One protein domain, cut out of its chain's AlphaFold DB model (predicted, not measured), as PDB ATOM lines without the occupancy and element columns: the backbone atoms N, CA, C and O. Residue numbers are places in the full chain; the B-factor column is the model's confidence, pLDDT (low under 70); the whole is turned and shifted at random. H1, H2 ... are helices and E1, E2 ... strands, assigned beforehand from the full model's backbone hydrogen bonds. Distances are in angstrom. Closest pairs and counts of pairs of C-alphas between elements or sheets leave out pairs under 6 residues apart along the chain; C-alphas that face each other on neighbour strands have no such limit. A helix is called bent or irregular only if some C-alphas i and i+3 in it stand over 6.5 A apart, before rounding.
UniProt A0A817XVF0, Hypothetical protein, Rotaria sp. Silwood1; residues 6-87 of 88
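Overview. This is residues 6 to 87 of the 88 residues of the protein "Hypothetical protein" of Rotaria sp. Silwood1 (UniProt A0A817XVF0). A flat body has a long, thin hairpin, E1 and E2, in its middle, with the long helix H1 on one side of it and H3 on the other. The short helix H2 packs on E1 and runs beside H1, and a long loop, residues 62 to 75, leads from H2 to H3. The printed part has 82 residues, with three named helices and two named strands in the order H1 E1 E2 H2 H3; the sheet E1 - E2 is antiparallel and the class is mostly helix. It is only just compact, close to loose, with a radius of gyration of the C-alphas of 13.8 A and spans of 46 by 29 by 16 A.

Arrangement. H1, residues 6 to 26, is irregular: C-alphas 6 and 9 are 7.8 A apart. E1, residues 35 to 37, and E2, residues 49 to 51, form a hairpin at 168 degrees, with N 35 and O 51 2.8 A apart, within hydrogen-bond range. H2, residues 54 to 61, only just touches H1, with residues 15 to 22 of H1 alone and 3 pairs of C-alphas within 8 A. The closest C-alphas are those of Ile 19 and Thr 58, 6.3 A apart; the tilt is a shallow 3 degrees, opposite ways. The closest C-alphas of E1 and H2, Tyr 35 and Phe 57, are 6.4 A apart. H3, residues 76 to 86, is apart from H1 and H2; its closest C-alpha to E1 is Ala 83, 7.6 A from that of Ile 36. Each O i to N i+4 pair is within hydrogen-bond range in H2 and H3, and 16 of 17 in H1.

Along the chain. H1 begins at C-alpha 6, (111.005, 126.380, 135.709), and is 32.1 A long. E1 is 6.8 A, E2 6.6 A and H2 10.6 A long. H3 is 15.8 A long and ends at C-alpha 86, (134.230, 133.133, 149.311).

Size, cuts and confidence. The C-alphas of Glu 29 and Asp 71, the two farthest apart, are 45.9 A apart. The printed part has no cut. The links E1 to E2 and H2 to H3 are long. Residues 45 and 69 to 74 are under 70 in pLDDT; the mean of the printed part is 86.3.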
ATOM      1  N   SER A   6     111.400 125.305 136.634       87.50
ATOM      2  CA  SER A   6     111.005 126.380 135.709       87.50
ATOM      3  C   SER A   6     112.172 127.037 134.964       87.50
ATOM      4  O   SER A   6     111.968 127.642 133.913       87.50
ATOM      5  N   MET A   7     113.399 126.900 135.469       91.31
ATOM      6  CA  MET A   7     114.599 127.443 134.844       91.31
ATOM      7  C   MET A   7     115.220 126.490 133.819       91.31
ATOM      8  O   MET A   7     116.170 126.894 133.161       91.31
ATOM      9  N   GLY A   8     114.705 125.266 133.635       90.56
ATOM     10  CA  GLY A   8     115.294 124.228 132.773       90.56
ATOM     11  C   GLY A   8     115.810 124.715 131.410       90.56
ATOM     12  O   GLY A   8     117.013 124.609 131.171       90.56
ATOM     13  N   PRO A   9     114.970 125.333 130.555       89.19
ATOM     14  CA  PRO A   9     115.419 125.854 129.259       89.19
ATOM     15  C   PRO A   9     116.543 126.899 129.370       89.19
ATOM     16  O   PRO A   9     117.439 126.962 128.531       89.19
ATOM     17  N   TYR A  10     116.522 127.709 130.429       92.81
ATOM     18  CA  TYR A  10     117.534 128.735 130.684       92.81
ATOM     19  C   TYR A  10     118.814 128.159 131.297       92.81
ATOM     20  O   TYR A  10     119.890 128.722 131.107       92.81
ATOM     21  N   ILE A  11     118.722 127.038 132.020       93.00
ATOM     22  CA  ILE A  11     119.874 126.334 132.586       93.00
ATOM     23  C   ILE A  11     120.765 125.815 131.464       93.00
ATOM     24  O   ILE A  11     121.979 126.005 131.525       93.00
ATOM     25  N   ASP A  12     120.179 125.204 130.437       92.44
ATOM     26  CA  ASP A  12     120.951 124.654 129.322       92.44
ATOM     27  C   ASP A  12     121.618 125.762 128.502       92.44
ATOM     28  O   ASP A  12     122.828 125.712 128.282       92.44
ATOM     29  N   MET A  13     120.895 126.846 128.208       95.19
ATOM     30  CA  MET A  13     121.481 128.031 127.573       95.19
ATOM     31  C   MET A  13     122.627 128.632 128.405       95.19
ATOM     32  O   MET A  13     123.685 128.972 127.877       95.19
ATOM     33  N   ALA A  14     122.460 128.745 129.725       95.06
ATOM     34  CA  ALA A  14     123.501 129.277 130.599       95.06
ATOM     35  C   ALA A  14     124.742 128.368 130.663       95.06
ATOM     36  O   ALA A  14     125.860 128.888 130.727       95.06
ATOM     37  N   LYS A  15     124.578 127.035 130.616       95.19
ATOM     38  CA  LYS A  15     125.704 126.089 130.506       95.19
ATOM     39  C   LYS A  15     126.478 126.323 129.216       95.19
ATOM     40  O   LYS A  15     127.699 126.460 129.269       95.19
ATOM     41  N   GLU A  16     125.779 126.389 128.085       95.62
ATOM     42  CA  GLU A  16     126.389 126.590 126.769       95.62
ATOM     43  C   GLU A  16     127.189 127.890 126.719       95.62
ATOM     44  O   GLU A  16     128.365 127.876 126.354       95.62
ATOM     45  N   ILE A  17     126.597 128.999 127.176       96.00
ATOM     46  CA  ILE A  17     127.266 130.303 127.223       96.00
ATOM     47  C   ILE A  17     128.499 130.251 128.133       96.00
ATOM     48  O   ILE A  17     129.583 130.671 127.730       96.00
ATOM     49  N   ALA A  18     128.369 129.718 129.349       94.94
ATOM     50  CA  ALA A  18     129.476 129.664 130.301       94.94
ATOM     51  C   ALA A  18     130.642 128.799 129.793       94.94
ATOM     52  O   ALA A  18     131.804 129.181 129.938       94.94
ATOM     53  N   ILE A  19     130.350 127.652 129.173       94.75
ATOM     54  CA  ILE A  19     131.364 126.781 128.562       94.75
ATOM     55  C   ILE A  19     131.987 127.454 127.337       94.75
ATOM     56  O   ILE A  19     133.203 127.387 127.165       94.75
ATOM     57  N   GLY A  20     131.190 128.155 126.529       94.50
ATOM     58  CA  GLY A  20     131.674 128.966 125.414       94.50
ATOM     59  C   GLY A  20     132.685 130.020 125.864       94.50
ATOM     60  O   GLY A  20     133.771 130.103 125.295       94.50
ATOM     61  N   ILE A  21     132.387 130.750 126.946       92.81
ATOM     62  CA  ILE A  21     133.308 131.720 127.561       92.81
ATOM     63  C   ILE A  21     134.583 131.020 128.047       92.81
ATOM     64  O   ILE A  21     135.687 131.475 127.752       92.81
ATOM     65  N   VAL A  22     134.462 129.891 128.755       92.31
ATOM     66  CA  VAL A  22     135.631 129.127 129.222       92.31
ATOM     67  C   VAL A  22     136.532 128.745 128.048       92.31
ATOM     68  O   VAL A  22     137.741 128.953 128.122       92.31
ATOM     69  N   ASN A  23     135.959 128.210 126.969       91.06
ATOM     70  CA  ASN A  23     136.706 127.758 125.797       91.06
ATOM     71  C   ASN A  23     137.350 128.926 125.041       91.06
ATOM     72  O   ASN A  23     138.521 128.835 124.679       91.06
ATOM     73  N   ALA A  24     136.627 130.036 124.867       90.12
ATOM     74  CA  ALA A  24     137.135 131.231 124.198       90.12
ATOM     75  C   ALA A  24     138.362 131.828 124.905       90.12
ATOM     76  O   ALA A  24     139.241 132.368 124.246       90.12
ATOM     77  N   HIS A  25     138.453 131.692 126.232       88.50
ATOM     78  CA  HIS A  25     139.574 132.205 127.021       88.50
ATOM     79  C   HIS A  25     140.748 131.225 127.187       88.50
ATOM     80  O   HIS A  25     141.789 131.623 127.708       88.50
ATOM     81  N   GLN A  26     140.635 129.958 126.768       80.31
ATOM     82  CA  GLN A  26     141.742 128.994 126.909       80.31
ATOM     83  C   GLN A  26     142.923 129.289 125.977       80.31
ATOM     84  O   GLN A  26     144.065 128.994 126.339       80.31
ATOM     85  N   SER A  27     142.647 129.853 124.801       75.06
ATOM     86  CA  SER A  27     143.642 130.214 123.784       75.06
ATOM     87  C   SER A  27     144.145 131.653 123.906       75.06
ATOM     88  O   SER A  27     145.059 132.034 123.177       75.06
ATOM     89  N   LEU A  28     143.570 132.449 124.811       81.75
ATOM     90  CA  LEU A  28     144.002 133.821 125.043       81.75
ATOM     91  C   LEU A  28     145.229 133.858 125.950       81.75
ATOM     92  O   LEU A  28     145.389 133.043 126.862       81.75
ATOM     93  N   GLU A  29     146.064 134.866 125.721       76.12
ATOM     94  CA  GLU A  29     147.209 135.192 126.574       76.12
ATOM     95  C   GLU A  29     146.765 135.431 128.029       76.12
ATOM     96  O   GLU A  29     147.405 134.968 128.974       76.12
ATOM     97  N   TYR A  30     145.592 136.046 128.205       73.31
ATOM     98  CA  TYR A  30     144.957 136.268 129.502       73.31
ATOM     99  C   TYR A  30     143.899 135.200 129.787       73.31
ATOM    100  O   TYR A  30     142.710 135.353 129.482       73.31
ATOM    101  N   LYS A  31     144.347 134.104 130.400       76.00
ATOM    102  CA  LYS A  31     143.460 133.051 130.907       76.00
ATOM    103  C   LYS A  31     142.655 133.557 132.103       76.00
ATOM    104  O   LYS A  31     143.130 134.367 132.897       76.00
ATOM    105  N   LEU A  32     141.440 133.035 132.255       80.94
ATOM    106  CA  LEU A  32     140.616 133.291 133.435       80.94
ATOM    107  C   LEU A  32     141.343 132.800 134.693       80.94
ATOM    108  O   LEU A  32     141.812 131.665 134.748       80.94
ATOM    109  N   SER A  33     141.425 133.666 135.701       84.06
ATOM    110  CA  SER A  33     142.142 133.392 136.947       84.06
ATOM    111  C   SER A  33     141.353 132.507 137.909       84.06
ATOM    112  O   SER A  33     141.949 131.811 138.722       84.06
ATOM    113  N   SER A  34     140.021 132.522 137.840       90.38
ATOM    114  CA  SER A  34     139.164 131.725 138.714       90.38
ATOM    115  C   SER A  34     137.779 131.501 138.112       90.38
ATOM    116  O   SER A  34     137.302 132.265 137.274       90.38
ATOM    117  N   TYR A  35     137.131 130.433 138.570       92.50
ATOM    118  CA  TYR A  35     135.789 130.033 138.184       92.50
ATOM    119  C   TYR A  35     134.946 129.817 139.435       92.50
ATOM    120  O   TYR A  35     135.337 129.059 140.326       92.50
ATOM    121  N   ILE A  36     133.772 130.444 139.480       92.94
ATOM    122  CA  ILE A  36     132.850 130.362 140.613       92.94
ATOM    123  C   ILE A  36     131.516 129.825 140.112       92.94
ATOM    124  O   ILE A  36     130.925 130.371 139.182       92.94
ATOM    125  N   LEU A  37     131.018 128.768 140.750       93.75
ATOM    126  CA  LEU A  37     129.684 128.238 140.508       93.75
ATOM    127  C   LEU A  37     128.912 128.205 141.823       93.75
ATOM    128  O   LEU A  37     129.263 127.471 142.742       93.75
ATOM    129  N   SER A  38     127.840 128.990 141.894       93.44
ATOM    130  CA  SER A  38     126.940 129.045 143.048       93.44
ATOM    131  C   SER A  38     125.528 128.641 142.617       93.44
ATOM    132  O   SER A  38     124.703 129.527 142.360       93.44
ATOM    133  N   PRO A  39     125.244 127.337 142.445       91.06
ATOM    134  CA  PRO A  39     123.892 126.875 142.168       91.06
ATOM    135  C   PRO A  39     123.018 127.082 143.412       91.06
ATOM    136  O   PRO A  39     123.557 127.147 144.518       91.06
ATOM    137  N   PHE A  40     121.708 127.209 143.225       88.25
ATOM    138  CA  PHE A  40     120.726 127.236 144.303       88.25
ATOM    139  C   PHE A  40     119.369 126.736 143.844       88.25
ATOM    140  O   PHE A  40     118.977 126.960 142.703       88.25
ATOM    141  N   ASN A  41     118.664 126.094 144.765       83.69
ATOM    142  CA  ASN A  41     117.288 125.662 144.614       83.69
ATOM    143  C   ASN A  41     116.551 125.922 145.931       83.69
ATOM    144  O   ASN A  41     117.187 126.094 146.967       83.69
ATOM    145  N   ASP A  42     115.231 125.917 145.944       74.56
ATOM    146  CA  ASP A  42     114.509 126.018 147.210       74.56
ATOM    147  C   ASP A  42     114.179 124.620 147.749       74.56
ATOM    148  O   ASP A  42     113.954 123.698 146.968       74.56
ATOM    149  N   PRO A  43     114.234 124.398 149.076       72.62
ATOM    150  CA  PRO A  43     114.834 125.255 150.108       72.62
ATOM    151  C   PRO A  43     116.371 125.089 150.186       72.62
ATOM    152  O   PRO A  43     117.018 125.566 151.123       72.62
ATOM    153  N   THR A  44     116.968 124.325 149.261       70.88
ATOM    154  CA  THR A  44     118.359 123.871 149.355       70.88
ATOM    155  C   THR A  44     119.338 124.719 148.579       70.88
ATOM    156  O   THR A  44     119.414 124.819 147.360       70.88
ATOM    157  N   ASN A  45     120.259 125.228 149.353       67.38
ATOM    158  CA  ASN A  45     121.083 126.308 148.918       67.38
ATOM    159  C   ASN A  45     122.111 125.810 147.850       67.38
ATOM    160  O   ASN A  45     122.531 126.580 147.008       67.38
ATOM    161  N   GLY A  46     122.439 124.514 147.762       72.94
ATOM    162  CA  GLY A  46     123.403 123.978 146.783       72.94
ATOM    163  C   GLY A  46     124.862 124.248 147.182       72.94
ATOM    164  O   GLY A  46     125.151 125.118 148.011       72.94
ATOM    165  N   LEU A  47     125.815 123.488 146.632       84.00
ATOM    166  CA  LEU A  47     127.240 123.633 146.969       84.00
ATOM    167  C   LEU A  47     127.903 124.747 146.150       84.00
ATOM    168  O   LEU A  47     127.913 124.686 144.922       84.00
ATOM    169  N   LEU A  48     128.495 125.730 146.839       88.38
ATOM    170  CA  LEU A  48     129.380 126.724 146.230       88.38
ATOM    171  C   LEU A  48     130.697 126.055 145.825       88.38
ATOM    172  O   LEU A  48     131.338 125.389 146.636       88.38
ATOM    173  N   MET A  49     131.111 126.262 144.582       91.62
ATOM    174  CA  MET A  49     132.387 125.793 144.057       91.62
ATOM    175  C   MET A  49     133.228 126.981 143.607       91.62
ATOM    176  O   MET A  49     132.745 127.842 142.872       91.62
ATOM    177  N   ILE A  50     134.504 126.961 143.986       91.81
ATOM    178  CA  ILE A  50     135.552 127.829 143.452       91.81
ATOM    179  C   ILE A  50     136.650 126.924 142.898       91.81
ATOM    180  O   ILE A  50     137.031 125.944 143.536       91.81
ATOM    181  N   SER A  51     137.126 127.214 141.693       91.12
ATOM    182  CA  SER A  51     138.162 126.432 141.019       91.12
ATOM    183  C   SER A  51     139.081 127.345 140.221       91.12
ATOM    184  O   SER A  51     138.620 128.302 139.608       91.12
ATOM    185  N   LEU A  52     140.369 127.011 140.167       91.50
ATOM    186  CA  LEU A  52     141.326 127.597 139.217       91.50
ATOM    187  C   LEU A  52     141.395 126.789 137.909       91.50
ATOM    188  O   LEU A  52     142.004 127.208 136.932       91.50
ATOM    189  N   HIS A  53     140.772 125.607 137.886       91.31
ATOM    190  CA  HIS A  53     140.803 124.697 136.750       91.31
ATOM    191  C   HIS A  53     139.499 124.778 135.945       91.31
ATOM    192  O   HIS A  53     138.435 124.483 136.513       91.31
ATOM    193  N   PRO A  54     139.565 125.086 134.634       91.88
ATOM    194  CA  PRO A  54     138.387 125.161 133.771       91.88
ATOM    195  C   PRO A  54     137.635 123.834 133.716       91.88
ATOM    196  O   PRO A  54     136.413 123.822 133.802       91.88
ATOM    197  N   LEU A  55     138.358 122.709 133.661       92.81
ATOM    198  CA  LEU A  55     137.759 121.377 133.565       92.81
ATOM    199  C   LEU A  55     136.868 121.041 134.771       92.81
ATOM    200  O   LEU A  55     135.806 120.444 134.621       92.81
ATOM    201  N   ASN A  56     137.266 121.447 135.977       94.25
ATOM    202  CA  ASN A  56     136.448 121.231 137.173       94.25
ATOM    203  C   ASN A  56     135.154 122.051 137.110       94.25
ATOM    204  O   ASN A  56     134.093 121.544 137.478       94.25
ATOM    205  N   PHE A  57     135.236 123.289 136.615       94.56
ATOM    206  CA  PHE A  57     134.069 124.142 136.424       94.56
ATOM    207  C   PHE A  57     133.124 123.576 135.364       94.56
ATOM    208  O   PHE A  57     131.945 123.384 135.659       94.56
ATOM    209  N   THR A  58     133.629 123.235 134.173       94.94
ATOM    210  CA  THR A  58     132.809 122.686 133.081       94.94
ATOM    211  C   THR A  58     132.159 121.359 133.482       94.94
ATOM    212  O   THR A  58     130.966 121.162 133.264       94.94
ATOM    213  N   ASN A  59     132.882 120.485 134.188       95.62
ATOM    214  CA  ASN A  59     132.324 119.241 134.723       95.62
ATOM    215  C   ASN A  59     131.225 119.471 135.766       95.62
ATOM    216  O   ASN A  59     130.298 118.668 135.867       95.62
ATOM    217  N   LYS A  60     131.327 120.524 136.583       94.88
ATOM    218  CA  LYS A  60     130.331 120.821 137.620       94.88
ATOM    219  C   LYS A  60     129.105 121.533 137.067       94.88
ATOM    220  O   LYS A  60     128.001 121.151 137.447       94.88
ATOM    221  N   ILE A  61     129.270 122.489 136.155       95.06
ATOM    222  CA  ILE A  61     128.139 123.184 135.530       95.06
ATOM    223  C   ILE A  61     127.331 122.243 134.618       95.06
ATOM    224  O   ILE A  61     126.104 122.289 134.636       95.06
ATOM    225  N   ASN A  62     127.984 121.295 133.932       95.19
ATOM    226  CA  ASN A  62     127.301 120.274 133.123       95.19
ATOM    227  C   ASN A  62     126.437 119.308 133.943       95.19
ATOM    228  O   ASN A  62     125.481 118.746 133.418       95.19
ATOM    229  N   LYS A  63     126.746 119.119 135.230       93.81
ATOM    230  CA  LYS A  63     125.968 118.258 136.133       93.81
ATOM    231  C   LYS A  63     124.718 118.932 136.691       93.81
ATOM    232  O   LYS A  63     123.957 118.277 137.397       93.81
ATOM    233  N   LEU A  64     124.520 120.226 136.435       92.44
ATOM    234  CA  LEU A  64     123.322 120.913 136.894       92.44
ATOM    235  C   LEU A  64     122.116 120.396 136.120       92.44
ATOM    236  O   LEU A  64     122.074 120.461 134.894       92.44
ATOM    237  N   ILE A  65     121.130 119.908 136.851       89.94
ATOM    238  CA  ILE A  65     119.836 119.512 136.312       89.94
ATOM    239  C   ILE A  65     118.775 120.440 136.906       89.94
ATOM    240  O   ILE A  65     118.917 120.823 138.069       89.94
ATOM    241  N   PRO A  66     117.748 120.838 136.140       89.56
ATOM    242  CA  PRO A  66     116.567 121.450 136.728       89.56
ATOM    243  C   PRO A  66     115.888 120.441 137.651       89.56
ATOM    244  O   PRO A  66     115.697 119.283 137.274       89.56
ATOM    245  N   TYR A  67     115.505 120.867 138.846       87.00
ATOM    246  CA  TYR A  67     114.679 120.052 139.732       87.00
ATOM    247  C   TYR A  67     113.816 120.936 140.623       87.00
ATOM    248  O   TYR A  67     114.211 122.057 140.922       87.00
ATOM    249  N   ASP A  68     112.661 120.418 141.041       78.44
ATOM    250  CA  ASP A  68     111.773 121.029 142.043       78.44
ATOM    251  C   ASP A  68     111.518 122.539 141.812       78.44
ATOM    252  O   ASP A  68     111.586 123.028 140.686       78.44
ATOM    253  N   GLY A  69     111.196 123.290 142.856       66.38
ATOM    254  CA  GLY A  69     111.061 124.740 142.829       66.38
ATOM    255  C   GLY A  69     109.767 125.229 143.449       66.38
ATOM    256  O   GLY A  69     109.246 126.231 142.971       66.38
ATOM    257  N   GLY A  70     109.243 124.502 144.448       61.28
ATOM    258  CA  GLY A  70     108.018 124.856 145.167       61.28
ATOM    259  C   GLY A  70     107.958 126.318 145.626       61.28
ATOM    260  O   GLY A  70     108.957 127.028 145.604       61.28
ATOM    261  N   ASP A  71     106.787 126.758 146.090       65.75
ATOM    262  CA  ASP A  71     106.426 128.172 146.335       65.75
ATOM    263  C   ASP A  71     107.220 128.901 147.447       65.75
ATOM    264  O   ASP A  71     106.852 129.984 147.906       65.75
ATOM    265  N   THR A  72     108.316 128.315 147.916       66.75
ATOM    266  CA  THR A  72     109.255 128.949 148.839       66.75
ATOM    267  C   THR A  72     110.011 130.108 148.176       66.75
ATOM    268  O   THR A  72     110.355 130.039 146.999       66.75
ATOM    269  N   PRO A  73     110.320 131.187 148.921       68.62
ATOM    270  CA  PRO A  73     111.100 132.297 148.386       68.62
ATOM    271  C   PRO A  73     112.515 131.880 147.965       68.62
ATOM    272  O   PRO A  73     113.294 131.391 148.786       68.62
ATOM    273  N   LYS A  74     112.867 132.198 146.714       66.56
ATOM    274  CA  LYS A  74     114.184 131.935 146.120       66.56
ATOM    275  C   LYS A  74     115.332 132.558 146.913       66.56
ATOM    276  O   LYS A  74     115.378 133.772 147.124       66.56
ATOM    277  N   LEU A  75     116.339 131.754 147.264       80.31
ATOM    278  CA  LEU A  75     117.516 132.159 148.065       80.31
ATOM    279  C   LEU A  75     118.565 133.028 147.323       80.31
ATOM    280  O   LEU A  75     119.753 133.023 147.660       80.31
ATOM    281  N   TYR A  76     118.146 133.823 146.339       84.00
ATOM    282  CA  TYR A  76     119.020 134.583 145.438       84.00
ATOM    283  C   TYR A  76     120.055 135.472 146.160       84.00
ATOM    284  O   TYR A  76     121.262 135.329 145.941       84.00
ATOM    285  N   TYR A  77     119.618 136.351 147.071       86.31
ATOM    286  CA  TYR A  77     120.532 137.267 147.771       86.31
ATOM    287  C   TYR A  77     121.493 136.545 148.720       86.31
ATOM    288  O   TYR A  77     122.670 136.905 148.803       86.31
ATOM    289  N   HIS A  78     121.030 135.480 149.382       85.62
ATOM    290  CA  HIS A  78     121.882 134.642 150.230       85.62
ATOM    291  C   HIS A  78     123.042 134.045 149.430       85.62
ATOM    292  O   HIS A  78     124.169 133.955 149.919       85.62
ATOM    293  N   ARG A  79     122.777 133.674 148.176       84.88
ATOM    294  CA  ARG A  79     123.755 133.055 147.285       84.88
ATOM    295  C   ARG A  79     124.784 134.027 146.753       84.88
ATOM    296  O   ARG A  79     125.963 133.685 146.728       84.88
ATOM    297  N   ILE A  80     124.365 135.236 146.397       86.75
ATOM    298  CA  ILE A  80     125.301 136.298 146.018       86.75
ATOM    299  C   ILE A  80     126.222 136.625 147.193       86.75
ATOM    300  O   ILE A  80     127.438 136.634 147.027       86.75
ATOM    301  N   LEU A  81     125.664 136.815 148.392       88.75
ATOM    302  CA  LEU A  81     126.462 137.111 149.580       88.75
ATOM    303  C   LEU A  81     127.447 135.980 149.910       88.75
ATOM    304  O   LEU A  81     128.598 136.246 150.249       88.75
ATOM    305  N   GLY A  82     127.010 134.722 149.804       87.19
ATOM    306  CA  GLY A  82     127.867 133.555 150.018       87.19
ATOM    307  C   GLY A  82     129.016 133.474 149.012       87.19
ATOM    308  O   GLY A  82     130.153 133.239 149.411       87.19
ATOM    309  N   ALA A  83     128.737 133.724 147.729       86.44
ATOM    310  CA  ALA A  83     129.759 133.757 146.690       86.44
ATOM    311  C   ALA A  83     130.769 134.889 146.927       86.44
ATOM    312  O   ALA A  83     131.968 134.632 146.923       86.44
ATOM    313  N   LEU A  84     130.300 136.108 147.216       87.62
ATOM    314  CA  LEU A  84     131.163 137.263 147.489       87.62
ATOM    315  C   LEU A  84     132.096 137.024 148.678       87.62
ATOM    316  O   LEU A  84     133.274 137.344 148.600       87.62
ATOM    317  N   LYS A  85     131.598 136.415 149.760       87.50
ATOM    318  CA  LYS A  85     132.413 136.084 150.941       87.50
ATOM    319  C   LYS A  85     133.489 135.029 150.674       87.50
ATOM    320  O   LYS A  85     134.422 134.905 151.464       87.50
ATOM    321  N   ALA A  86     133.323 134.226 149.629       82.50
ATOM    322  CA  ALA A  86     134.230 133.133 149.311       82.50
ATOM    323  C   ALA A  86     135.342 133.541 148.333       82.50
ATOM    324  O   ALA A  86     136.350 132.841 148.245       82.50
ATOM    325  N   VAL A  87     135.179 134.666 147.633       79.12
ATOM    326  CA  VAL A  87     136.251 135.289 146.852       79.12
ATOM    327  C   VAL A  87     137.115 136.103 147.812       79.12
ATOM    328  O   VAL A  87     136.612 137.001 148.484       79.12
TER     329      VAL A  87